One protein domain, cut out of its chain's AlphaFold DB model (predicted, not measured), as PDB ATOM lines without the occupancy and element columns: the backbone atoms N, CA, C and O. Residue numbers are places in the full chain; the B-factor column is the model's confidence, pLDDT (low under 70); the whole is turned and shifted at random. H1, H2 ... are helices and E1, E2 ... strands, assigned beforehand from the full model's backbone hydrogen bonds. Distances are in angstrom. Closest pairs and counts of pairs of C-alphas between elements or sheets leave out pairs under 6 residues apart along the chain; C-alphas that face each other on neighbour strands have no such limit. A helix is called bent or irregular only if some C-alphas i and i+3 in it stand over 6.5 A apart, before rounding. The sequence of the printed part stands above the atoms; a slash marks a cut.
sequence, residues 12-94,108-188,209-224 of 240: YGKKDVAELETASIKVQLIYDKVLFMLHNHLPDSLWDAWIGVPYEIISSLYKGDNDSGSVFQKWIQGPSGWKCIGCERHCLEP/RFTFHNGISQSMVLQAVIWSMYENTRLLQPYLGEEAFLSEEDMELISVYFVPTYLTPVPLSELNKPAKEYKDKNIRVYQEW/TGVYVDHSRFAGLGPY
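Overview. This is residues 12 to 94, 108 to 188 and 209 to 224 of the 240 residues of an uncharacterized protein of Paenibacillus sp. FSL R7-0337 (UniProt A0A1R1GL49). A strongly twisted sheet of five strands curls round the long helix H1, and a second long helix, H4, crosses H1 nearly at right angles, with the small hairpin of E4 and E5 packed on it. Residues 136 to 142 of H4, past a kink of 107 degrees near residue 136, stick out. The printed part has 180 residues with six named helices and seven named strands, in the order H1 H2 H3 E1 E2 E3 H4 H5 H6 E4 E5 E6 E7; the class is mixed, and the large sheet, E3 E2 E1 E6 E7, is antiparallel. It is compact, with a radius of gyration of the C-alphas of 16.1 A and spans of 47 by 45 by 35 A.

Arrangement. H1, residues 14 to 41, is on the sheet of E1, 69 to 78, E2, 81 to 94, E3, 109 to 112, E6, 209 to 214, and E7, 217 to 224; its closest C-alphas to E7 are those of Glu 21 and Phe 218, 5.6 A. H3, residues 55 to 63, is on the same face at a height of 7.7 A over the sheet: two layers, helices on one face of a sheet. Within hydrogen-bond range are N 72 and O 88 at 2.8 A in the hairpin of E1 and E2, N 93 and O 110 at 2.9 A between E2 and E3, N 73 and O 211 at 2.8 A between E1 and E6, and N 210 and O 222 at 2.9 A in the hairpin of E6 and E7. H2, residues 44 to 50, only just touches H4, residues 115 to 142, with 3 pairs of C-alphas within 8 A, the closest Trp 50 and Gln 117, 6.6 A. H4, the hub, touches H1 with its residues 121 to 125 alone, about perpendicular at 81 degrees, the closest C-alphas being Tyr 31 and Leu 121, 6.8 A; it only grazes the sheet. H5, residues 147 to 156, makes a helical hairpin with H4, the closest C-alphas being Tyr 129 and Met 150, 6.3 A. E4, 174 to 179, and E5, 182 to 187, form a hairpin with N 177 and O 184 2.8 A apart; the closest C-alphas of H4 and E5 are Met 119 and Val 184, 6.5 A. H6, residues 165 to 169, touches no helix. O i to N i+4 pairs are all within hydrogen-bond range in H2, H5 and H6, and 23 of 24 in H1, 3 of 5 in H3 and 19 of 24 in H4.

Along the chain. H1 runs 41.1 A from C-alpha 14 at (-1.903, 23.908, -52.302). E2 spans 39.4 A and H4 31.3 A; H4 is irregular, C-alphas 138 and 141 being 9.5 A apart. E7 ends at C-alpha 224, (-18.612, 31.180, -48.480).

Size, cuts and confidence. The C-alphas of Arg 108 and Pro 137, the two farthest apart, are 51.7 A apart. Residues 95 to 107 and 189 to 208 are not printed, with gaps of 5.9 A and 15.6 A between C-alphas. Of the links that are printed whole, none is long. Residues 64 to 68 have pLDDT under 70.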
ATOM      1  N   TYR A  12      -8.463  27.043 -54.152       89.19
ATOM      2  CA  TYR A  12      -7.330  27.301 -53.274       89.19
ATOM      3  C   TYR A  12      -6.066  26.675 -53.856       89.19
ATOM      4  O   TYR A  12      -6.085  25.522 -54.294       89.19
ATOM      5  N   GLY A  13      -4.955  27.409 -53.823       92.00
ATOM      6  CA  GLY A  13      -3.656  26.825 -54.131       92.00
ATOM      7  C   GLY A  13      -3.194  25.910 -52.997       92.00
ATOM      8  O   GLY A  13      -3.422  26.202 -51.824       92.00
ATOM      9  N   LYS A  14      -2.473  24.828 -53.316       93.81
ATOM     10  CA  LYS A  14      -1.903  23.908 -52.302       93.81
ATOM     11  C   LYS A  14      -1.143  24.594 -51.162       93.81
ATOM     12  O   LYS A  14      -1.193  24.119 -50.032       93.81
ATOM     13  N   LYS A  15      -0.443  25.697 -51.447       94.62
ATOM     14  CA  LYS A  15       0.285  26.469 -50.428       94.62
ATOM     15  C   LYS A  15      -0.659  27.142 -49.432       94.62
ATOM     16  O   LYS A  15      -0.408  27.050 -48.238       94.62
ATOM     17  N   ASP A  16      -1.746  27.744 -49.914       94.31
ATOM     18  CA  ASP A  16      -2.752  28.376 -49.054       94.31
ATOM     19  C   ASP A  16      -3.438  27.340 -48.162       94.31
ATOM     20  O   ASP A  16      -3.646  27.579 -46.977       94.31
ATOM     21  N   VAL A  17      -3.749  26.162 -48.717       95.31
ATOM     22  CA  VAL A  17      -4.349  25.069 -47.938       95.31
ATOM     23  C   VAL A  17      -3.403  24.604 -46.832       95.31
ATOM     24  O   VAL A  17      -3.831  24.500 -45.687       95.31
ATOM     25  N   ALA A  18      -2.123  24.379 -47.147       96.38
ATOM     26  CA  ALA A  18      -1.130  23.942 -46.165       96.38
ATOM     27  C   ALA A  18      -0.891  24.988 -45.057       96.38
ATOM     28  O   ALA A  18      -0.724  24.633 -43.885       96.38
ATOM     29  N   GLU A  19      -0.900  26.279 -45.412       97.62
ATOM     30  CA  GLU A  19      -0.825  27.372 -44.441       97.62
ATOM     31  C   GLU A  19      -2.057  27.382 -43.533       97.62
ATOM     32  O   GLU A  19      -1.901  27.350 -42.317       97.62
ATOM     33  N   LEU A  20      -3.270  27.353 -44.095       97.50
ATOM     34  CA  LEU A  20      -4.517  27.355 -43.323       97.50
ATOM     35  C   LEU A  20      -4.653  26.124 -42.423       97.50
ATOM     36  O   LEU A  20      -5.118  26.245 -41.290       97.50
ATOM     37  N   GLU A  21      -4.228  24.952 -42.890       96.94
ATOM     38  CA  GLU A  21      -4.195  23.722 -42.099       96.94
ATOM     39  C   GLU A  21      -3.337  23.900 -40.843       96.94
ATOM     40  O   GLU A  21      -3.810  23.689 -39.726       96.94
ATOM     41  N   THR A  22      -2.110  24.395 -41.008       97.25
ATOM     42  CA  THR A  22      -1.183  24.612 -39.888       97.25
ATOM     43  C   THR A  22      -1.636  25.766 -38.989       97.25
ATOM     44  O   THR A  22      -1.672  25.643 -37.762       97.25
ATOM     45  N   ALA A  23      -1.987  26.903 -39.590       98.06
ATOM     46  CA  ALA A  23      -2.336  28.127 -38.883       98.06
ATOM     47  C   ALA A  23      -3.625  27.968 -38.074       98.06
ATOM     48  O   ALA A  23      -3.685  28.431 -36.937       98.06
ATOM     49  N   SER A  24      -4.638  27.278 -38.607       97.75
ATOM     50  CA  SER A  24      -5.914  27.082 -37.909       97.75
ATOM     51  C   SER A  24      -5.774  26.281 -36.619       97.75
ATOM     52  O   SER A  24      -6.391  26.643 -35.615       97.75
ATOM     53  N   ILE A  25      -4.912  25.260 -36.601       96.38
ATOM     54  CA  ILE A  25      -4.616  24.479 -35.394       96.38
ATOM     55  C   ILE A  25      -3.913  25.363 -34.360       96.38
ATOM     56  O   ILE A  25      -4.346  25.437 -33.212       96.38
ATOM     57  N   LYS A  26      -2.872  26.104 -34.761       97.50
ATOM     58  CA  LYS A  26      -2.149  26.998 -33.844       97.50
ATOM     59  C   LYS A  26      -3.042  28.116 -33.292       97.50
ATOM     60  O   LYS A  26      -3.027  28.387 -32.095       97.50
ATOM     61  N   VAL A  27      -3.864  28.738 -34.139       97.94
ATOM     62  CA  VAL A  27      -4.845  29.754 -33.721       97.94
ATOM     63  C   VAL A  27      -5.834  29.162 -32.719       97.94
ATOM     64  O   VAL A  27      -6.117  29.788 -31.699       97.94
ATOM     65  N   GLN A  28      -6.325  27.948 -32.974       95.69
ATOM     66  CA  GLN A  28      -7.222  27.242 -32.062       95.69
ATOM     67  C   GLN A  28      -6.581  27.035 -30.680       95.69
ATOM     68  O   GLN A  28      -7.243  27.286 -29.675       95.69
ATOM     69  N   LEU A  29      -5.293  26.677 -30.621       95.38
ATOM     70  CA  LEU A  29      -4.565  26.514 -29.359       95.38
ATOM     71  C   LEU A  29      -4.471  27.818 -28.551       95.38
ATOM     72  O   LEU A  29      -4.645  27.778 -27.336       95.38
ATOM     73  N   ILE A  30      -4.273  28.978 -29.191       98.00
ATOM     74  CA  ILE A  30      -4.314  30.278 -28.491       98.00
ATOM     75  C   ILE A  30      -5.702  30.541 -27.905       98.00
ATOM     76  O   ILE A  30      -5.826  30.947 -26.748       98.00
ATOM     77  N   TYR A  31      -6.751  30.291 -28.691       96.62
ATOM     78  CA  TYR A  31      -8.128  30.433 -28.227       96.62
ATOM     79  C   TYR A  31      -8.428  29.523 -27.030       96.62
ATOM     80  O   TYR A  31      -9.036  29.984 -26.065       96.62
ATOM     81  N   ASP A  32      -7.987  28.265 -27.063       94.31
ATOM     82  CA  ASP A  32      -8.178  27.306 -25.966       94.31
ATOM     83  C   ASP A  32      -7.388  27.702 -24.721       94.31
ATOM     84  O   ASP A  32      -7.929  27.697 -23.615       94.31
ATOM     85  N   LYS A  33      -6.132  28.120 -24.903       95.69
ATOM     86  CA  LYS A  33      -5.257  28.601 -23.830       95.69
ATOM     87  C   LYS A  33      -5.873  29.794 -23.098       95.69
ATOM     88  O   LYS A  33      -5.935  29.796 -21.868       95.69
ATOM     89  N   VAL A  34      -6.374  30.790 -23.834       96.88
ATOM     90  CA  VAL A  34      -7.028  31.964 -23.234       96.88
ATOM     91  C   VAL A  34      -8.382  31.608 -22.629       96.88
ATOM     92  O   VAL A  34      -8.679  32.062 -21.528       96.88
ATOM     93  N   LEU A  35      -9.189  30.767 -23.280       95.00
ATOM     94  CA  LEU A  35     -10.468  30.321 -22.724       95.00
ATOM     95  C   LEU A  35     -10.283  29.591 -21.388       95.00
ATOM     96  O   LEU A  35     -11.020  29.864 -20.442       95.00
ATOM     97  N   PHE A  36      -9.294  28.698 -21.299       94.94
ATOM     98  CA  PHE A  36      -8.962  28.000 -20.061       94.94
ATOM     99  C   PHE A  36      -8.519  28.971 -18.965       94.94
ATOM    100  O   PHE A  36      -8.982  28.866 -17.832       94.94
ATOM    101  N   MET A  37      -7.668  29.947 -19.292       95.81
ATOM    102  CA  MET A  37      -7.272  30.991 -18.342       95.81
ATOM    103  C   MET A  37      -8.492  31.763 -17.826       95.81
ATOM    104  O   MET A  37      -8.663  31.891 -16.615       95.81
ATOM    105  N   LEU A  38      -9.385  32.207 -18.718       94.94
ATOM    106  CA  LEU A  38     -10.596  32.920 -18.311       94.94
ATOM    107  C   LEU A  38     -11.497  32.049 -17.436       94.94
ATOM    108  O   LEU A  38     -11.980  32.533 -16.425       94.94
ATOM    109  N   HIS A  39     -11.687  30.771 -17.756       94.06
ATOM    110  CA  HIS A  39     -12.502  29.884 -16.923       94.06
ATOM    111  C   HIS A  39     -11.993  29.792 -15.472       94.06
ATOM    112  O   HIS A  39     -12.795  29.783 -14.546       94.06
ATOM    113  N   ASN A  40     -10.672  29.779 -15.262       94.81
ATOM    114  CA  ASN A  40     -10.090  29.666 -13.921       94.81
ATOM    115  C   ASN A  40     -10.108  30.975 -13.110       94.81
ATOM    116  O   ASN A  40      -9.894  30.940 -11.898       94.81
ATOM    117  N   HIS A  41     -10.301  32.129 -13.756       95.00
ATOM    118  CA  HIS A  41     -10.084  33.436 -13.121       95.00
ATOM    119  C   HIS A  41     -11.244  34.423 -13.266       95.00
ATOM    120  O   HIS A  41     -11.314  35.397 -12.515       95.00
ATOM    121  N   LEU A  42     -12.144  34.213 -14.224       93.44
ATOM    122  CA  LEU A  42     -13.275  35.094 -14.465       93.44
ATOM    123  C   LEU A  42     -14.415  34.740 -13.489       93.44
ATOM    124  O   LEU A  42     -14.777  33.572 -13.388       93.44
ATOM    125  N   PRO A  43     -15.019  35.720 -12.794       94.31
ATOM    126  CA  PRO A  43     -16.219  35.483 -11.996       94.31
ATOM    127  C   PRO A  43     -17.373  34.908 -12.830       94.31
ATOM    128  O   PRO A  43     -17.587  35.360 -13.959       94.31
ATOM    129  N   ASP A  44     -18.181  34.020 -12.241       92.62
ATOM    130  CA  ASP A  44     -19.333  33.375 -12.900       92.62
ATOM    131  C   ASP A  44     -20.269  34.380 -13.589       92.62
ATOM    132  O   ASP A  44     -20.681  34.194 -14.731       92.62
ATOM    133  N   SER A  45     -20.539  35.517 -12.939       91.69
ATOM    134  CA  SER A  45     -21.407  36.563 -13.494       91.69
ATOM    135  C   SER A  45     -20.868  37.178 -14.790       91.69
ATOM    136  O   SER A  45     -21.647  37.547 -15.669       91.69
ATOM    137  N   LEU A  46     -19.543  37.292 -14.926       89.81
ATOM    138  CA  LEU A  46     -18.904  37.756 -16.156       89.81
ATOM    139  C   LEU A  46     -18.819  36.637 -17.192       89.81
ATOM    140  O   LEU A  46     -18.978  36.912 -18.382       89.81
ATOM    141  N   TRP A  47     -18.623  35.390 -16.761       92.06
ATOM    142  CA  TRP A  47     -18.628  34.232 -17.654       92.06
ATOM    143  C   TRP A  47     -19.970  34.115 -18.372       92.06
ATOM    144  O   TRP A  47     -20.015  34.077 -19.604       92.06
ATOM    145  N   ASP A  48     -21.066  34.175 -17.621       89.44
ATOM    146  CA  ASP A  48     -22.423  34.128 -18.159       89.44
ATOM    147  C   ASP A  48     -22.718  35.312 -19.087       89.44
ATOM    148  O   ASP A  48     -23.369  35.161 -20.122       89.44
ATOM    149  N   ALA A  49     -22.222  36.503 -18.743       87.56
ATOM    150  CA  ALA A  49     -22.465  37.707 -19.528       87.56
ATOM    151  C   ALA A  49     -21.690  37.737 -20.855       87.56
ATOM    152  O   ALA A  49     -22.197  38.306 -21.827       87.56
ATOM    153  N   TRP A  50     -20.467  37.201 -20.890       88.06
ATOM    154  CA  TRP A  50     -19.544  37.337 -22.024       88.06
ATOM    155  C   TRP A  50     -19.392  36.064 -22.852       88.06
ATOM    156  O   TRP A  50     -19.352  36.137 -24.081       88.06
ATOM    157  N   ILE A  51     -19.289  34.910 -22.196       89.69
ATOM    158  CA  ILE A  51     -19.119  33.608 -22.848       89.69
ATOM    159  C   ILE A  51     -20.480  32.939 -23.025       89.69
ATOM    160  O   ILE A  51     -20.797  32.500 -24.129       89.69
ATOM    161  N   GLY A  52     -21.300  32.918 -21.969       86.62
ATOM    162  CA  GLY A  52     -22.701  32.490 -22.022       86.62
ATOM    163  C   GLY A  52     -22.919  31.008 -22.342       86.62
ATOM    164  O   GLY A  52     -24.029  30.622 -22.702       86.62
ATOM    165  N   VAL A  53     -21.870  30.188 -22.237       88.62
ATOM    166  CA  VAL A  53     -21.913  28.735 -22.434       88.62
ATOM    167  C   VAL A  53     -21.081  28.079 -21.328       88.62
ATOM    168  O   VAL A  53     -19.967  28.545 -21.083       88.62
ATOM    169  N   PRO A  54     -21.563  27.019 -20.656       89.00
ATOM    170  CA  PRO A  54     -20.780  26.294 -19.653       89.00
ATOM    171  C   PRO A  54     -19.430  25.805 -20.194       89.00
ATOM    172  O   PRO A  54     -19.337  25.321 -21.329       89.00
ATOM    173  N   TYR A  55     -18.372  25.911 -19.388       88.25
ATOM    174  CA  TYR A  55     -17.015  25.567 -19.821       88.25
ATOM    175  C   TYR A  55     -16.867  24.086 -20.185       88.25
ATOM    176  O   TYR A  55     -16.161  23.737 -21.126       88.25
ATOM    177  N   GLU A  56     -17.566  23.196 -19.492       86.62
ATOM    178  CA  GLU A  56     -17.569  21.750 -19.721       86.62
ATOM    179  C   GLU A  56     -18.104  21.422 -21.119       86.62
ATOM    180  O   GLU A  56     -17.579  20.551 -21.811       86.62
ATOM    181  N   ILE A  57     -19.105  22.182 -21.567       86.19
ATOM    182  CA  ILE A  57     -19.704  22.041 -22.895       86.19
ATOM    183  C   ILE A  57     -18.728  22.525 -23.964       86.19
ATOM    184  O   ILE A  57     -18.494  21.821 -24.944       86.19
ATOM    185  N   ILE A  58     -18.116  23.697 -23.774       86.38
ATOM    186  CA  ILE A  58     -17.167  24.237 -24.752       86.38
ATOM    187  C   ILE A  58     -15.879  23.402 -24.814       86.38
ATOM    188  O   ILE A  58     -15.365  23.141 -25.902       86.38
ATOM    189  N   SER A  59     -15.344  22.993 -23.661       83.44
ATOM    190  CA  SER A  59     -14.046  22.318 -23.579       83.44
ATOM    191  C   SER A  59     -14.048  20.903 -24.143       83.44
ATOM    192  O   SER A  59     -13.002  20.422 -24.583       83.44
ATOM    193  N   SER A  60     -15.220  20.270 -24.223       81.19
ATOM    194  CA  SER A  60     -15.389  18.974 -24.882       81.19
ATOM    195  C   SER A  60     -14.896  18.963 -26.339       81.19
ATOM    196  O   SER A  60     -14.337  17.958 -26.771       81.19
ATOM    197  N   LEU A  61     -14.983  20.101 -27.047       75.75
ATOM    198  CA  LEU A  61     -14.592  20.229 -28.458       75.75
ATOM    199  C   LEU A  61     -13.095  20.016 -28.718       75.75
ATOM    200  O   LEU A  61     -12.709  19.645 -29.824       75.75
ATOM    201  N   TYR A  62     -12.242  20.309 -27.735       71.25
ATOM    202  CA  TYR A  62     -10.787  20.169 -27.878       71.25
ATOM    203  C   TYR A  62     -10.184  19.108 -26.960       71.25
ATOM    204  O   TYR A  62      -9.056  18.680 -27.198       71.25
ATOM    205  N   LYS A  63     -10.920  18.648 -25.940       71.69
ATOM    206  CA  LYS A  63     -10.537  17.470 -25.146       71.69
ATOM    207  C   LYS A  63     -10.865  16.153 -25.848       71.69
ATOM    208  O   LYS A  63     -10.218  15.150 -25.577       71.69
ATOM    209  N   GLY A  64     -11.824  16.171 -26.775       63.56
ATOM    210  CA  GLY A  64     -12.257  14.984 -27.508       63.56
ATOM    211  C   GLY A  64     -13.117  14.021 -26.713       63.56
ATOM    212  O   GLY A  64     -13.219  12.843 -27.042       63.56
ATOM    213  N   ASP A  65     -13.749  14.546 -25.669       60.31
ATOM    214  CA  ASP A  65     -14.635  13.785 -24.799       60.31
ATOM    215  C   ASP A  65     -16.059  13.676 -25.390       60.31
ATOM    216  O   ASP A  65     -16.912  12.999 -24.812       60.31
ATOM    217  N   ASN A  66     -16.358  14.367 -26.508       60.66
ATOM    218  CA  ASN A  66     -17.691  14.411 -27.121       60.66
ATOM    219  C   ASN A  66     -17.680  14.893 -28.596       60.66
ATOM    220  O   ASN A  66     -17.198  15.987 -28.876       60.66
ATOM    221  N   ASP A  67     -18.328  14.149 -29.502       62.38
ATOM    222  CA  ASP A  67     -18.477  14.465 -30.943       62.38
ATOM    223  C   ASP A  67     -19.560  15.526 -31.264       62.38
ATOM    224  O   ASP A  67     -19.875  15.798 -32.423       62.38
ATOM    225  N   SER A  68     -20.216  16.115 -30.260       62.34
ATOM    226  CA  SER A  68     -21.432  16.931 -30.465       62.34
ATOM    227  C   SER A  68     -21.209  18.409 -30.828       62.34
ATOM    228  O   SER A  68     -22.106  19.239 -30.639       62.34
ATOM    229  N   GLY A  69     -20.063  18.763 -31.411       73.19
ATOM    230  CA  GLY A  69     -19.848  20.117 -31.912       73.19
ATOM    231  C   GLY A  69     -18.636  20.271 -32.819       73.19
ATOM    232  O   GLY A  69     -18.009  19.300 -33.217       73.19
ATOM    233  N   SER A  70     -18.346  21.511 -33.205       84.75
ATOM    234  CA  SER A  70     -17.218  21.822 -34.091       84.75
ATOM    235  C   SER A  70     -16.693  23.231 -33.850       84.75
ATOM    236  O   SER A  70     -17.386  24.090 -33.296       84.75
ATOM    237  N   VAL A  71     -15.461  23.486 -34.287       92.31
ATOM    238  CA  VAL A  71     -14.896  24.832 -34.325       92.31
ATOM    239  C   VAL A  71     -14.916  25.339 -35.761       92.31
ATOM    240  O   VAL A  71     -14.357  24.724 -36.667       92.31
ATOM    241  N   PHE A  72     -15.536  26.497 -35.966       94.56
ATOM    242  CA  PHE A  72     -15.593  27.181 -37.247       94.56
ATOM    243  C   PHE A  72     -14.818  28.496 -37.188       94.56
ATOM    244  O   PHE A  72     -15.258  29.488 -36.602       94.56
ATOM    245  N   GLN A  73     -13.661  28.528 -37.835       97.12
ATOM    246  CA  GLN A  73     -12.852  29.733 -37.945       97.12
ATOM    247  C   GLN A  73     -13.175  30.499 -39.225       97.12
ATOM    248  O   GLN A  73     -13.377  29.923 -40.293       97.12
ATOM    249  N   LYS A  74     -13.196  31.825 -39.124       96.50
ATOM    250  CA  LYS A  74     -13.431  32.742 -40.240       96.50
ATOM    251  C   LYS A  74     -12.113  33.382 -40.638       96.50
ATOM    252  O   LYS A  74     -11.536  34.132 -39.855       96.50
ATOM    253  N   TRP A  75     -11.705  33.143 -41.873       97.50
ATOM    254  CA  TRP A  75     -10.456  33.619 -42.441       97.50
ATOM    255  C   TRP A  75     -10.705  34.526 -43.647       97.50
ATOM    256  O   TRP A  75     -11.650  34.326 -44.417       97.50
ATOM    257  N   ILE A  76      -9.856  35.541 -43.792       94.94
ATOM    258  CA  ILE A  76      -9.778  36.406 -44.971       94.94
ATOM    259  C   ILE A  76      -8.334  36.396 -45.465       94.94
ATOM    260  O   ILE A  76      -7.416  36.598 -44.672       94.94
ATOM    261  N   GLN A  77      -8.138  36.216 -46.771       91.25
ATOM    262  CA  GLN A  77      -6.858  36.495 -47.414       91.25
ATOM    263  C   GLN A  77      -6.778  37.995 -47.700       91.25
ATOM    264  O   GLN A  77      -7.400  38.500 -48.634       91.25
ATOM    265  N   GLY A  78      -6.079  38.724 -46.830       84.19
ATOM    266  CA  GLY A  78      -5.850  40.155 -46.989       84.19
ATOM    267  C   GLY A  78      -4.533  40.455 -47.718       84.19
ATOM    268  O   GLY A  78      -3.750  39.546 -47.999       84.19
ATOM    269  N   PRO A  79      -4.222  41.742 -47.964       82.12
ATOM    270  CA  PRO A  79      -2.948  42.148 -48.567       82.12
ATOM    271  C   PRO A  79      -1.710  41.729 -47.759       82.12
ATOM    272  O   PRO A  79      -0.630  41.583 -48.318       82.12
ATOM    273  N   SER A  80      -1.865  41.543 -46.445       87.50
ATOM    274  CA  SER A  80      -0.807  41.117 -45.523       87.50
ATOM    275  C   SER A  80      -0.829  39.610 -45.229       87.50
ATOM    276  O   SER A  80      -0.316  39.199 -44.193       87.50
ATOM    277  N   GLY A  81      -1.490  38.805 -46.067       92.94
ATOM    278  CA  GLY A  81      -1.665  37.366 -45.855       92.94
ATOM    279  C   GLY A  81      -2.977  36.993 -45.159       92.94
ATOM    280  O   GLY A  81      -3.912  37.797 -45.061       92.94
ATOM    281  N   TRP A  82      -3.056  35.742 -44.709       96.75
ATOM    282  CA  TRP A  82      -4.240  35.184 -44.062       96.75
ATOM    283  C   TRP A  82      -4.477  35.800 -42.681       96.75
ATOM    284  O   TRP A  82      -3.569  35.921 -41.864       96.75
ATOM    285  N   LYS A  83      -5.725  36.183 -42.406       97.69
ATOM    286  CA  LYS A  83      -6.151  36.723 -41.111       97.69
ATOM    287  C   LYS A  83      -7.368  35.975 -40.589       97.69
ATOM    288  O   LYS A  83      -8.394  35.911 -41.267       97.69
ATOM    289  N   CYS A  84      -7.270  35.461 -39.367       98.12
ATOM    290  CA  CYS A  84      -8.388  34.919 -38.615       98.12
ATOM    291  C   CYS A  84      -9.151  36.066 -37.945       98.12
ATOM    292  O   CYS A  84      -8.629  36.785 -37.089       98.12
ATOM    293  N   ILE A  85     -10.409  36.230 -38.344       96.75
ATOM    294  CA  ILE A  85     -11.302  37.283 -37.847       96.75
ATOM    295  C   ILE A  85     -12.293  36.772 -36.796       96.75
ATOM    296  O   ILE A  85     -13.126  37.535 -36.308       96.75
ATOM    297  N   GLY A  86     -12.250  35.480 -36.474       96.31
ATOM    298  CA  GLY A  86     -13.018  34.905 -35.379       96.31
ATOM    299  C   GLY A  86     -13.069  33.382 -35.415       96.31
ATOM    300  O   GLY A  86     -13.187  32.791 -36.485       96.31
ATOM    301  N   CYS A  87     -13.039  32.776 -34.234       96.00
ATOM    302  CA  CYS A  87     -13.168  31.347 -33.981       96.00
ATOM    303  C   CYS A  87     -14.508  31.049 -33.279       96.00
ATOM    304  O   CYS A  87     -14.648  31.252 -32.074       96.00
ATOM    305  N   GLU A  88     -15.518  30.633 -34.045       94.06
ATOM    306  CA  GLU A  88     -16.851  30.284 -33.541       94.06
ATOM    307  C   GLU A  88     -16.848  28.840 -33.017       94.06
ATOM    308  O   GLU A  88     -16.517  27.911 -33.751       94.06
ATOM    309  N   ARG A  89     -17.240  28.640 -31.757       91.62
ATOM    310  CA  ARG A  89     -17.416  27.307 -31.162       91.62
ATOM    311  C   ARG A  89     -18.880  26.913 -31.225       91.62
ATOM    312  O   ARG A  89     -19.718  27.537 -30.577       91.62
ATOM    313  N   HIS A  90     -19.191  25.931 -32.061       90.31
ATOM    314  CA  HIS A  90     -20.551  25.450 -32.265       90.31
ATOM    315  C   HIS A  90     -20.805  24.283 -31.323       90.31
ATOM    316  O   HIS A  90     -20.283  23.193 -31.541       90.31
ATOM    317  N   CYS A  91     -21.603  24.523 -30.282       88.06
ATOM    318  CA  CYS A  91     -21.892  23.532 -29.246       88.06
ATOM    319  C   CYS A  91     -23.388  23.224 -29.170       88.06
ATOM    320  O   CYS A  91     -24.234  24.106 -29.362       88.06
ATOM    321  N   LEU A  92     -23.709  21.981 -28.809       86.94
ATOM    322  CA  LEU A  92     -25.048  21.562 -28.418       86.94
ATOM    323  C   LEU A  92     -25.089  21.320 -26.910       86.94
ATOM    324  O   LEU A  92     -24.455  20.407 -26.395       86.94
ATOM    325  N   GLU A  93     -25.861  22.134 -26.200       85.50
ATOM    326  CA  GLU A  93     -26.107  21.957 -24.770       85.50
ATOM    327  C   GLU A  93     -27.378  21.125 -24.558       85.50
ATOM    328  O   GLU A  93     -28.445  21.550 -25.011       85.50
ATOM    329  N   PRO A  94     -27.317  19.962 -23.884       81.94
ATOM    330  CA  PRO A  94     -28.507  19.201 -23.525       81.94
ATOM    331  C   PRO A  94     -29.394  19.995 -22.563       81.94
ATOM    332  O   PRO A  94     -28.944  20.452 -21.516       81.94
ATOM    333  N   ARG A 108     -34.727  19.359 -26.928       79.12
ATOM    334  CA  ARG A 108     -33.705  18.517 -26.283       79.12
ATOM    335  C   ARG A 108     -32.356  19.214 -26.140       79.12
ATOM    336  O   ARG A 108     -31.587  18.833 -25.269       79.12
ATOM    337  N   PHE A 109     -32.077  20.208 -26.983       82.19
ATOM    338  CA  PHE A 109     -30.785  20.884 -27.025       82.19
ATOM    339  C   PHE A 109     -30.932  22.387 -27.278       82.19
ATOM    340  O   PHE A 109     -31.841  22.816 -27.999       82.19
ATOM    341  N   THR A 110     -30.001  23.160 -26.727       86.12
ATOM    342  CA  THR A 110     -29.729  24.556 -27.083       86.12
ATOM    343  C   THR A 110     -28.516  24.586 -28.008       86.12
ATOM    344  O   THR A 110     -27.472  24.028 -27.679       86.12
ATOM    345  N   PHE A 111     -28.652  25.216 -29.178       87.81
ATOM    346  CA  PHE A 111     -27.533  25.422 -30.097       87.81
ATOM    347  C   PHE A 111     -26.848  26.756 -29.815       87.81
ATOM    348  O   PHE A 111     -27.479  27.815 -29.895       87.81
ATOM    349  N   HIS A 112     -25.549  26.692 -29.554       89.31
ATOM    350  CA  HIS A 112     -24.688  27.843 -29.326       89.31
ATOM    351  C   HIS A 112     -23.850  28.093 -30.576       89.31
ATOM    352  O   HIS A 112     -23.041  27.257 -30.958       89.31
ATOM    353  N   ASN A 113     -24.040  29.244 -31.229       87.88
ATOM    354  CA  ASN A 113     -23.321  29.581 -32.467       87.88
ATOM    355  C   ASN A 113     -21.899  30.127 -32.236       87.88
ATOM    356  O   ASN A 113     -21.188  30.392 -33.202       87.88
ATOM    357  N   GLY A 114     -21.509  30.367 -30.982       89.75
ATOM    358  CA  GLY A 114     -20.169  30.814 -30.605       89.75
ATOM    359  C   GLY A 114     -19.749  32.200 -31.107       89.75
ATOM    360  O   GLY A 114     -18.579  32.546 -30.967       89.75
ATOM    361  N   ILE A 115     -20.642  33.014 -31.691       90.44
ATOM    362  CA  ILE A 115     -20.265  34.323 -32.259       90.44
ATOM    363  C   ILE A 115     -19.822  35.292 -31.163       90.44
ATOM    364  O   ILE A 115     -18.781  35.928 -31.314       90.44
ATOM    365  N   SER A 116     -20.599  35.412 -30.082       89.31
ATOM    366  CA  SER A 116     -20.259  36.315 -28.975       89.31
ATOM    367  C   SER A 116     -18.918  35.912 -28.361       89.31
ATOM    368  O   SER A 116     -17.958  36.679 -28.432       89.31
ATOM    369  N   GLN A 117     -18.807  34.651 -27.925       91.12
ATOM    370  CA  GLN A 117     -17.573  34.064 -27.400       91.12
ATOM    371  C   GLN A 117     -16.368  34.301 -28.323       91.12
ATOM    372  O   GLN A 117     -15.322  34.745 -27.856       91.12
ATOM    373  N   SER A 118     -16.516  34.039 -29.625       94.38
ATOM    374  CA  SER A 118     -15.470  34.273 -30.623       94.38
ATOM    375  C   SER A 118     -14.934  35.699 -30.554       94.38
ATOM    376  O   SER A 118     -13.722  35.896 -30.577       94.38
ATOM    377  N   MET A 119     -15.825  36.692 -30.506       95.50
ATOM    378  CA  MET A 119     -15.430  38.096 -30.551       95.50
ATOM    379  C   MET A 119     -14.846  38.574 -29.222       95.50
ATOM    380  O   MET A 119     -13.881  39.338 -29.238       95.50
ATOM    381  N   VAL A 120     -15.381  38.108 -28.087       94.25
ATOM    382  CA  VAL A 120     -14.805  38.410 -26.768       94.25
ATOM    383  C   VAL A 120     -13.392  37.854 -26.667       94.25
ATOM    384  O   VAL A 120     -12.469  38.593 -26.339       94.25
ATOM    385  N   LEU A 121     -13.206  36.573 -26.993       96.50
ATOM    386  CA  LEU A 121     -11.895  35.930 -26.931       96.50
ATOM    387  C   LEU A 121     -10.903  36.607 -27.876       96.50
ATOM    388  O   LEU A 121      -9.788  36.892 -27.458       96.50
ATOM    389  N   GLN A 122     -11.311  36.956 -29.101       97.88
ATOM    390  CA  GLN A 122     -10.456  37.708 -30.025       97.88
ATOM    391  C   GLN A 122     -10.002  39.052 -29.416       97.88
ATOM    392  O   GLN A 122      -8.830  39.406 -29.539       97.88
ATOM    393  N   ALA A 123     -10.898  39.787 -28.741       97.81
ATOM    394  CA  ALA A 123     -10.563  41.052 -28.083       97.81
ATOM    395  C   ALA A 123      -9.612  40.861 -26.889       97.81
ATOM    396  O   ALA A 123      -8.660  41.623 -26.723       97.81
ATOM    397  N   VAL A 124      -9.850  39.832 -26.070       97.62
ATOM    398  CA  VAL A 124      -8.986  39.491 -24.932       97.62
ATOM    399  C   VAL A 124      -7.596  39.088 -25.420       97.62
ATOM    400  O   VAL A 124      -6.614  39.642 -24.939       97.62
ATOM    401  N   ILE A 125      -7.503  38.197 -26.411       98.62
ATOM    402  CA  ILE A 125      -6.231  37.752 -27.000       98.62
ATOM    403  C   ILE A 125      -5.440  38.949 -27.535       98.62
ATOM    404  O   ILE A 125      -4.255  39.082 -27.238       98.62
ATOM    405  N   TRP A 126      -6.090  39.852 -28.277       98.62
ATOM    406  CA  TRP A 126      -5.418  41.035 -28.813       98.62
ATOM    407  C   TRP A 126      -4.921  41.980 -27.708       98.62
ATOM    408  O   TRP A 126      -3.779  42.432 -27.745       98.62
ATOM    409  N   SER A 127      -5.743  42.215 -26.681       97.88
ATOM    410  CA  SER A 127      -5.347  42.997 -25.505       97.88
ATOM    411  C   SER A 127      -4.153  42.372 -24.775       97.88
ATOM    412  O   SER A 127      -3.217  43.072 -24.388       97.88
ATOM    413  N   MET A 128      -4.140  41.046 -24.611       97.56
ATOM    414  CA  MET A 128      -3.019  40.327 -23.999       97.56
ATOM    415  C   MET A 128      -1.746  40.441 -24.837       97.56
ATOM    416  O   MET A 128      -0.674  40.622 -24.267       97.56
ATOM    417  N   TYR A 129      -1.853  40.394 -26.165       98.38
ATOM    418  CA  TYR A 129      -0.726  40.615 -27.069       98.38
ATOM    419  C   TYR A 129      -0.150  42.027 -26.922       98.38
ATOM    420  O   TYR A 129       1.046  42.189 -26.680       98.38
ATOM    421  N   GLU A 130      -0.979  43.068 -26.998       97.81
ATOM    422  CA  GLU A 130      -0.485  44.444 -26.888       97.81
ATOM    423  C   GLU A 130       0.132  44.734 -25.517       97.81
ATOM    424  O   GLU A 130       1.208  45.333 -25.451       97.81
ATOM    425  N   ASN A 131      -0.496  44.259 -24.438       96.62
ATOM    426  CA  ASN A 131       0.030  44.422 -23.086       96.62
ATOM    427  C   ASN A 131       1.314  43.618 -22.867       96.62
ATOM    428  O   ASN A 131       2.256  44.149 -22.285       96.62
ATOM    429  N   THR A 132       1.395  42.383 -23.375       96.25
ATOM    430  CA  THR A 132       2.634  41.589 -23.315       96.25
ATOM    431  C   THR A 132       3.766  42.307 -24.037       96.25
ATOM    432  O   THR A 132       4.855  42.437 -23.491       96.25
ATOM    433  N   ARG A 133       3.506  42.856 -25.231       95.25
ATOM    434  CA  ARG A 133       4.508  43.614 -25.992       95.25
ATOM    435  C   ARG A 133       4.950  44.887 -25.270       95.25
ATOM    436  O   ARG A 133       6.131  45.214 -25.292       95.25
ATOM    437  N   LEU A 134       4.014  45.610 -24.653       95.56
ATOM    438  CA  LEU A 134       4.296  46.846 -23.919       95.56
ATOM    439  C   LEU A 134       5.097  46.589 -22.637       95.56
ATOM    440  O   LEU A 134       5.989  47.363 -22.298       95.56
ATOM    441  N   LEU A 135       4.767  45.512 -21.924       95.19
ATOM    442  CA  LEU A 135       5.300  45.201 -20.600       95.19
ATOM    443  C   LEU A 135       6.417  44.153 -20.629       95.19
ATOM    444  O   LEU A 135       6.856  43.729 -19.565       95.19
ATOM    445  N   GLN A 136       6.898  43.753 -21.808       89.81
ATOM    446  CA  GLN A 136       7.881  42.676 -21.980       89.81
ATOM    447  C   GLN A 136       9.100  42.779 -21.039       89.81
ATOM    448  O   GLN A 136       9.427  41.764 -20.422       89.81
ATOM    449  N   PRO A 137       9.701  43.964 -20.789       89.38
ATOM    450  CA  PRO A 137      10.813  44.088 -19.840       89.38
ATOM    451  C   PRO A 137      10.464  43.756 -18.378       89.38
ATOM    452  O   PRO A 137      11.362  43.514 -17.577       89.38
ATOM    453  N   TYR A 138       9.179  43.779 -18.017       90.81
ATOM    454  CA  TYR A 138       8.681  43.584 -16.654       90.81
ATOM    455  C   TYR A 138       8.072  42.198 -16.411       90.81
ATOM    456  O   TYR A 138       7.898  41.821 -15.256       90.81
ATOM    457  N   LEU A 139       7.724  41.452 -17.465       88.19
ATOM    458  CA  LEU A 139       7.044  40.156 -17.339       88.19
ATOM    459  C   LEU A 139       7.993  38.995 -17.005       88.19
ATOM    460  O   LEU A 139       7.543  37.978 -16.485       88.19
ATOM    461  N   GLY A 140       9.295  39.150 -17.263       82.19
ATOM    462  CA  GLY A 140      10.284  38.094 -17.032       82.19
ATOM    463  C   GLY A 140      10.033  36.840 -17.882       82.19
ATOM    464  O   GLY A 140       9.377  36.900 -18.920       82.19
ATOM    465  N   GLU A 141      10.567  35.697 -17.441       81.06
ATOM    466  CA  GLU A 141      10.461  34.408 -18.152       81.06
ATOM    467  C   GLU A 141       9.086  33.724 -17.992       81.06
ATOM    468  O   GLU A 141       8.787  32.762 -18.694       81.06
ATOM    469  N   GLU A 142       8.221  34.231 -17.108       83.38
ATOM    470  CA  GLU A 142       6.903  33.655 -16.790       83.38
ATOM    471  C   GLU A 142       5.744  34.349 -17.532       83.38
ATOM    472  O   GLU A 142       4.587  34.305 -17.104       83.38
ATOM    473  N   ALA A 143       6.029  35.017 -18.655       90.88
ATOM    474  CA  ALA A 143       4.994  35.652 -19.464       90.88
ATOM    475  C   ALA A 143       3.952  34.622 -19.940       90.88
ATOM    476  O   ALA A 143       4.285  33.550 -20.446       90.88
ATOM    477  N   PHE A 144       2.663  34.963 -19.817       95.19
ATOM    478  CA  PHE A 144       1.582  34.058 -20.218       95.19
ATOM    479  C   PHE A 144       1.644  33.703 -21.710       95.19
ATOM    480  O   PHE A 144       1.398  32.553 -22.077       95.19
ATOM    481  N   LEU A 145       1.941  34.681 -22.570       96.00
ATOM    482  CA  LEU A 145       2.153  34.471 -24.002       96.00
ATOM    483  C   LEU A 145       3.643  34.240 -24.257       96.00
ATOM    484  O   LEU A 145       4.466  35.078 -23.893       96.00
ATOM    485  N   SER A 146       3.970  33.114 -24.892       94.75
ATOM    486  CA  SER A 146       5.333  32.824 -25.343       94.75
ATOM    487  C   SER A 146       5.719  33.705 -26.538       94.75
ATOM    488  O   SER A 146       4.865  34.332 -27.166       94.75
ATOM    489  N   GLU A 147       7.000  33.723 -26.910       94.12
ATOM    490  CA  GLU A 147       7.434  34.397 -28.142       94.12
ATOM    491  C   GLU A 147       6.736  33.829 -29.393       94.12
ATOM    492  O   GLU A 147       6.311  34.600 -30.253       94.12
ATOM    493  N   GLU A 148       6.527  32.506 -29.459       96.44
ATOM    494  CA  GLU A 148       5.781  31.866 -30.554       96.44
ATOM    495  C   GLU A 148       4.307  32.301 -30.564       96.44
ATOM    496  O   GLU A 148       3.759  32.591 -31.629       96.44
ATOM    497  N   ASP A 149       3.665  32.408 -29.392       97.88
ATOM    498  CA  ASP A 149       2.288  32.905 -29.292       97.88
ATOM    499  C   ASP A 149       2.202  34.344 -29.815       97.88
ATOM    500  O   ASP A 149       1.293  34.691 -30.572       97.88
ATOM    501  N   MET A 150       3.164  35.187 -29.432       97.75
ATOM    502  CA  MET A 150       3.236  36.589 -29.840       97.75
ATOM    503  C   MET A 150       3.422  36.735 -31.353       97.75
ATOM    504  O   MET A 150       2.734  37.550 -31.980       97.75
ATOM    505  N   GLU A 151       4.306  35.937 -31.954       97.94
ATOM    506  CA  GLU A 151       4.492  35.895 -33.405       97.94
ATOM    507  C   GLU A 151       3.195  35.462 -34.098       97.94
ATOM    508  O   GLU A 151       2.680  36.183 -34.957       97.94
ATOM    509  N   LEU A 152       2.602  34.351 -33.659       98.31
ATOM    510  CA  LEU A 152       1.372  33.814 -34.230       98.31
ATOM    511  C   LEU A 152       0.211  34.817 -34.165       98.31
ATOM    512  O   LEU A 152      -0.508  35.000 -35.154       98.31
ATOM    513  N   ILE A 153       0.032  35.486 -33.020       98.69
ATOM    514  CA  ILE A 153      -1.010  36.503 -32.843       98.69
ATOM    515  C   ILE A 153      -0.771  37.671 -33.805       98.69
ATOM    516  O   ILE A 153      -1.700  38.090 -34.493       98.69
ATOM    517  N   SER A 154       0.469  38.149 -33.933       98.06
ATOM    518  CA  SER A 154       0.792  39.244 -34.856       98.06
ATOM    519  C   SER A 154       0.525  38.892 -36.330       98.06
ATOM    520  O   SER A 154       0.049  39.731 -37.109       98.06
ATOM    521  N   VAL A 155       0.773  37.634 -36.710       98.00
ATOM    522  CA  VAL A 155       0.617  37.152 -38.085       98.00
ATOM    523  C   VAL A 155      -0.848  36.914 -38.424       98.00
ATOM    524  O   VAL A 155      -1.297  37.394 -39.462       98.00
ATOM    525  N   TYR A 156      -1.625  36.254 -37.563       98.50
ATOM    526  CA  TYR A 156      -2.956  35.774 -37.948       98.50
ATOM    527  C   TYR A 156      -4.124  36.511 -37.299       98.50
ATOM    528  O   TYR A 156      -5.205  36.538 -37.885       98.50
ATOM    529  N   PHE A 157      -3.961  37.124 -36.129       98.38
ATOM    530  CA  PHE A 157      -5.074  37.803 -35.471       98.38
ATOM    531  C   PHE A 157      -5.236  39.229 -35.999       98.38
ATOM    532  O   PHE A 157      -4.301  39.875 -36.480       98.38
ATOM    533  N   VAL A 158      -6.472  39.710 -35.924       97.31
ATOM    534  CA  VAL A 158      -6.841  41.078 -36.291       97.31
ATOM    535  C   VAL A 158      -7.014  41.923 -35.034       97.31
ATOM    536  O   VAL A 158      -7.661  41.435 -34.095       97.31
ATOM    537  N   PRO A 159      -6.529  43.182 -35.023       98.00
ATOM    538  CA  PRO A 159      -6.767  44.114 -33.928       98.00
ATOM    539  C   PRO A 159      -8.238  44.191 -33.555       98.00
ATOM    540  O   PRO A 159      -9.096  44.477 -34.391       98.00
ATOM    541  N   THR A 160      -8.531  43.855 -32.304       98.38
ATOM    542  CA  THR A 160      -9.896  43.694 -31.808       98.38
ATOM    543  C   THR A 160      -9.976  44.228 -30.385       98.38
ATOM    544  O   THR A 160      -9.164  43.873 -29.539       98.38
ATOM    545  N   TYR A 161     -10.962  45.077 -30.115       97.94
ATOM    546  CA  TYR A 161     -11.048  45.863 -28.888       97.94
ATOM    547  C   TYR A 161     -12.482  45.907 -28.356       97.94
ATOM    548  O   TYR A 161     -13.441  45.802 -29.116       97.94
ATOM    549  N   LEU A 162     -12.652  46.139 -27.052       95.00
ATOM    550  CA  LEU A 162     -13.969  46.392 -26.437       95.00
ATOM    551  C   LEU A 162     -14.422  47.860 -26.559       95.00
ATOM    552  O   LEU A 162     -15.537  48.222 -26.194       95.00
ATOM    553  N   THR A 163     -13.551  48.719 -27.088       95.50
ATOM    554  CA  THR A 163     -13.763  50.154 -27.293       95.50
ATOM    555  C   THR A 163     -13.274  50.533 -28.696       95.50
ATOM    556  O   THR A 163     -12.309  49.938 -29.175       95.50
ATOM    557  N   PRO A 164     -13.908  51.505 -29.377       96.69
ATOM    558  CA  PRO A 164     -13.486  51.924 -30.712       96.69
ATOM    559  C   PRO A 164     -12.237  52.819 -30.699       96.69
ATOM    560  O   PRO A 164     -11.672  53.073 -31.761       96.69
ATOM    561  N   VAL A 165     -11.825  53.320 -29.525       97.06
ATOM    562  CA  VAL A 165     -10.803  54.372 -29.384       97.06
ATOM    563  C   VAL A 165      -9.485  54.013 -30.084       97.06
ATOM    564  O   VAL A 165      -9.082  54.801 -30.938       97.06
ATOM    565  N   PRO A 166      -8.867  52.831 -29.864       96.88
ATOM    566  CA  PRO A 166      -7.573  52.520 -30.479       96.88
ATOM    567  C   PRO A 166      -7.615  52.523 -32.014       96.88
ATOM    568  O   PRO A 166      -6.702  53.011 -32.674       96.88
ATOM    569  N   LEU A 167      -8.704  52.023 -32.607       97.62
ATOM    570  CA  LEU A 167      -8.870  52.003 -34.063       97.62
ATOM    571  C   LEU A 167      -9.141  53.405 -34.619       97.62
ATOM    572  O   LEU A 167      -8.602  53.763 -35.666       97.62
ATOM    573  N   SER A 168      -9.940  54.206 -33.909       96.56
ATOM    574  CA  SER A 168     -10.239  55.586 -34.296       96.56
ATOM    575  C   SER A 168      -8.995  56.472 -34.277       96.56
ATOM    576  O   SER A 168      -8.794  57.243 -35.209       96.56
ATOM    577  N   GLU A 169      -8.154  56.364 -33.247       96.88
ATOM    578  CA  GLU A 169      -6.906  57.133 -33.135       96.88
ATOM    579  C   GLU A 169      -5.918  56.788 -34.258       96.88
ATOM    580  O   GLU A 169      -5.196  57.654 -34.750       96.88
ATOM    581  N   LEU A 170      -5.941  55.537 -34.728       95.50
ATOM    582  CA  LEU A 170      -5.136  55.065 -35.854       95.50
ATOM    583  C   LEU A 170      -5.772  55.335 -37.230       95.50
ATOM    584  O   LEU A 170      -5.204  54.928 -38.242       95.50
ATOM    585  N   ASN A 171      -6.935  55.997 -37.293       96.44
ATOM    586  CA  ASN A 171      -7.727  56.183 -38.518       96.44
ATOM    587  C   ASN A 171      -7.997  54.868 -39.273       96.44
ATOM    588  O   ASN A 171      -8.039  54.831 -40.506       96.44
ATOM    589  N   LYS A 172      -8.171  53.768 -38.533       95.94
ATOM    590  CA  LYS A 172      -8.442  52.451 -39.101       95.94
ATOM    591  C   LYS A 172      -9.949  52.201 -39.183       95.94
ATOM    592  O   LYS A 172     -10.650  52.377 -38.184       95.94
ATOM    593  N   PRO A 173     -10.474  51.755 -40.340       95.81
ATOM    594  CA  PRO A 173     -11.868  51.348 -40.435       95.81
ATOM    595  C   PRO A 173     -12.124  50.156 -39.508       95.81
ATOM    596  O   PRO A 173     -11.299  49.249 -39.401       95.81
ATOM    597  N   ALA A 174     -13.281  50.151 -38.850       96.19
ATOM    598  CA  ALA A 174     -13.646  49.128 -37.881       96.19
ATOM    599  C   ALA A 174     -15.028  48.550 -38.182       96.19
ATOM    600  O   ALA A 174     -15.934  49.242 -38.647       96.19
ATOM    601  N   LYS A 175     -15.198  47.272 -37.860       94.56
ATOM    602  CA  LYS A 175     -16.493  46.609 -37.804       94.56
ATOM    603  C   LYS A 175     -16.931  46.473 -36.352       94.56
ATOM    604  O   LYS A 175     -16.235  45.847 -35.555       94.56
ATOM    605  N   GLU A 176     -18.106  47.012 -36.037       95.69
ATOM    606  CA  GLU A 176     -18.757  46.810 -34.744       95.69
ATOM    607  C   GLU A 176     -19.533  45.485 -34.739       95.69
ATOM    608  O   GLU A 176     -20.303  45.174 -35.653       95.69
ATOM    609  N   TYR A 177     -19.334  44.712 -33.679       93.50
ATOM    610  CA  TYR A 177     -20.151  43.572 -33.301       93.50
ATOM    611  C   TYR A 177     -20.872  43.935 -32.012       93.50
ATOM    612  O   TYR A 177     -20.238  44.278 -31.014       93.50
ATOM    613  N   LYS A 178     -22.201  43.859 -32.043       91.44
ATOM    614  CA  LYS A 178     -23.059  44.180 -30.909       91.44
ATOM    615  C   LYS A 178     -23.903  42.965 -30.561       91.44
ATOM    616  O   LYS A 178     -24.690  42.506 -31.387       91.44
ATOM    617  N   ASP A 179     -23.752  42.497 -29.333       85.62
ATOM    618  CA  ASP A 179     -24.652  41.539 -28.696       85.62
ATOM    619  C   ASP A 179     -25.191  42.154 -27.390       85.62
ATOM    620  O   ASP A 179     -24.798  43.260 -27.013       85.62
ATOM    621  N   LYS A 180     -26.129  41.483 -26.715       79.50
ATOM    622  CA  LYS A 180     -26.904  42.018 -25.581       79.50
ATOM    623  C   LYS A 180     -26.053  42.746 -24.538       79.50
ATOM    624  O   LYS A 180     -26.433  43.834 -24.113       79.50
ATOM    625  N   ASN A 181     -24.909  42.167 -24.172       83.00
ATOM    626  CA  ASN A 181     -24.080  42.642 -23.064       83.00
ATOM    627  C   ASN A 181     -22.680  43.098 -23.489       83.00
ATOM    628  O   ASN A 181     -21.895  43.507 -22.635       83.00
ATOM    629  N   ILE A 182     -22.341  43.023 -24.780       87.44
ATOM    630  CA  ILE A 182     -20.979  43.299 -25.235       87.44
ATOM    631  C   ILE A 182     -20.943  43.999 -26.587       87.44
ATOM    632  O   ILE A 182     -21.752  43.750 -27.485       87.44
ATOM    633  N   ARG A 183     -19.964  44.893 -26.714       94.44
ATOM    634  CA  ARG A 183     -19.575  45.513 -27.972       94.44
ATOM    635  C   ARG A 183     -18.116  45.209 -28.228       94.44
ATOM    636  O   ARG A 183     -17.286  45.362 -27.336       94.44
ATOM    637  N   VAL A 184     -17.828  44.792 -29.450       96.69
ATOM    638  CA  VAL A 184     -16.475  44.501 -29.910       96.69
ATOM    639  C   VAL A 184     -16.246  45.236 -31.220       96.69
ATOM    640  O   VAL A 184     -17.089  45.203 -32.114       96.69
ATOM    641  N   TYR A 185     -15.099  45.886 -31.342       97.94
ATOM    642  CA  TYR A 185     -14.669  46.631 -32.514       97.94
ATOM    643  C   TYR A 185     -13.430  45.946 -33.070       97.94
ATOM    644  O   TYR A 185     -12.401  45.882 -32.404       97.94
ATOM    645  N   GLN A 186     -13.539  45.402 -34.274       97.88
ATOM    646  CA  GLN A 186     -12.444  44.720 -34.958       97.88
ATOM    647  C   GLN A 186     -12.010  45.552 -36.159       97.88
ATOM    648  O   GLN A 186     -12.871  46.059 -36.882       97.88
ATOM    649  N   GLU A 187     -10.705  45.680 -36.391       97.25
ATOM    650  CA  GLU A 187     -10.184  46.302 -37.607       97.25
ATOM    651  C   GLU A 187     -10.801  45.641 -38.844       97.25
ATOM    652  O   GLU A 187     -10.932  44.419 -38.949       97.25
ATOM    653  N   TRP A 188     -11.224  46.466 -39.793       94.44
ATOM    654  CA  TRP A 188     -11.786  45.984 -41.037       94.44
ATOM    655  C   TRP A 188     -10.683  45.444 -41.945       94.44
ATOM    656  O   TRP A 188      -9.858  46.197 -42.460       94.44
ATOM    657  N   THR A 209     -13.208  32.605 -46.222       95.56
ATOM    658  CA  THR A 209     -12.766  31.221 -46.044       95.56
ATOM    659  C   THR A 209     -13.166  30.742 -44.659       95.56
ATOM    660  O   THR A 209     -12.672  31.227 -43.647       95.56
ATOM    661  N   GLY A 210     -14.109  29.808 -44.595       95.81
ATOM    662  CA  GLY A 210     -14.337  29.027 -43.388       95.81
ATOM    663  C   GLY A 210     -13.276  27.942 -43.260       95.81
ATOM    664  O   GLY A 210     -12.980  27.273 -44.248       95.81
ATOM    665  N   VAL A 211     -12.729  27.750 -42.064       96.56
ATOM    666  CA  VAL A 211     -11.883  26.597 -41.735       96.56
ATOM    667  C   VAL A 211     -12.543  25.844 -40.592       96.56
ATOM    668  O   VAL A 211     -12.805  26.427 -39.539       96.56
ATOM    669  N   TYR A 212     -12.836  24.568 -40.815       93.94
ATOM    670  CA  TYR A 212     -13.363  23.682 -39.788       93.94
ATOM    671  C   TYR A 212     -12.199  23.027 -39.057       93.94
ATOM    672  O   TYR A 212     -11.294  22.471 -39.682       93.94
ATOM    673  N   VAL A 213     -12.234  23.101 -37.732       91.81
ATOM    674  CA  VAL A 213     -11.299  22.416 -36.844       91.81
ATOM    675  C   VAL A 213     -12.114  21.506 -35.940       91.81
ATOM    676  O   VAL A 213     -13.129  21.916 -35.373       91.81
ATOM    677  N   ASP A 214     -11.669  20.266 -35.830       86.88
ATOM    678  CA  ASP A 214     -12.305  19.233 -35.029       86.88
ATOM    679  C   ASP A 214     -11.235  18.476 -34.245       86.88
ATOM    680  O   ASP A 214     -10.210  18.108 -34.816       86.88
ATOM    681  N   HIS A 215     -11.424  18.287 -32.938       81.50
ATOM    682  CA  HIS A 215     -10.457  17.577 -32.091       81.50
ATOM    683  C   HIS A 215      -9.005  18.091 -32.214       81.50
ATOM    684  O   HIS A 215      -8.051  17.311 -32.251       81.50
ATOM    685  N   SER A 216      -8.827  19.414 -32.323       79.69
ATOM    686  CA  SER A 216      -7.524  20.060 -32.579       79.69
ATOM    687  C   SER A 216      -6.846  19.622 -33.888       79.69
ATOM    688  O   SER A 216      -5.624  19.688 -34.023       79.69
ATOM    689  N   ARG A 217      -7.637  19.181 -34.870       88.12
ATOM    690  CA  ARG A 217      -7.200  18.794 -36.214       88.12
ATOM    691  C   ARG A 217      -7.948  19.598 -37.262       88.12
ATOM    692  O   ARG A 217      -9.108  19.963 -37.090       88.12
ATOM    693  N   PHE A 218      -7.282  19.847 -38.375       91.56
ATOM    694  CA  PHE A 218      -7.917  20.437 -39.540       91.56
ATOM    695  C   PHE A 218      -8.954  19.468 -40.127       91.56
ATOM    696  O   PHE A 218      -8.627  18.332 -40.465       91.56
ATOM    697  N   ALA A 219     -10.202  19.921 -40.241       91.25
ATOM    698  CA  ALA A 219     -11.331  19.124 -40.728       91.25
ATOM    699  C   ALA A 219     -11.798  19.537 -42.134       91.25
ATOM    700  O   ALA A 219     -12.589  18.833 -42.760       91.25
ATOM    701  N   GLY A 220     -11.300  20.663 -42.654       92.81
ATOM    702  CA  GLY A 220     -11.510  21.073 -44.038       92.81
ATOM    703  C   GLY A 220     -11.837  22.552 -44.215       92.81
ATOM    704  O   GLY A 220     -11.974  23.321 -43.262       92.81
ATOM    705  N   LEU A 221     -11.983  22.942 -45.480       94.44
ATOM    706  CA  LEU A 221     -12.333  24.300 -45.884       94.44
ATOM    707  C   LEU A 221     -13.816  24.400 -46.248       94.44
ATOM    708  O   LEU A 221     -14.358  23.556 -46.959       94.44
ATOM    709  N   GLY A 222     -14.442  25.492 -45.822       93.25
ATOM    710  CA  GLY A 222     -15.794  25.897 -46.192       93.25
ATOM    711  C   GLY A 222     -15.810  27.327 -46.719       93.25
ATOM    712  O   GLY A 222     -16.172  28.230 -45.960       93.25
ATOM    713  N   PRO A 223     -15.397  27.585 -47.976       93.00
ATOM    714  CA  PRO A 223     -15.565  28.896 -48.593       93.00
ATOM    715  C   PRO A 223     -17.031  29.327 -48.562       93.00
ATOM    716  O   PRO A 223     -17.937  28.517 -48.761       93.00
ATOM    717  N   TYR A 224     -17.273  30.618 -48.363       92.69
ATOM    718  CA  TYR A 224     -18.612  31.180 -48.480       92.69
ATOM    719  C   TYR A 224     -18.581  32.610 -49.015       92.69
ATOM    720  O   TYR A 224     -17.624  33.351 -48.796       92.69
TER     721      TYR A 224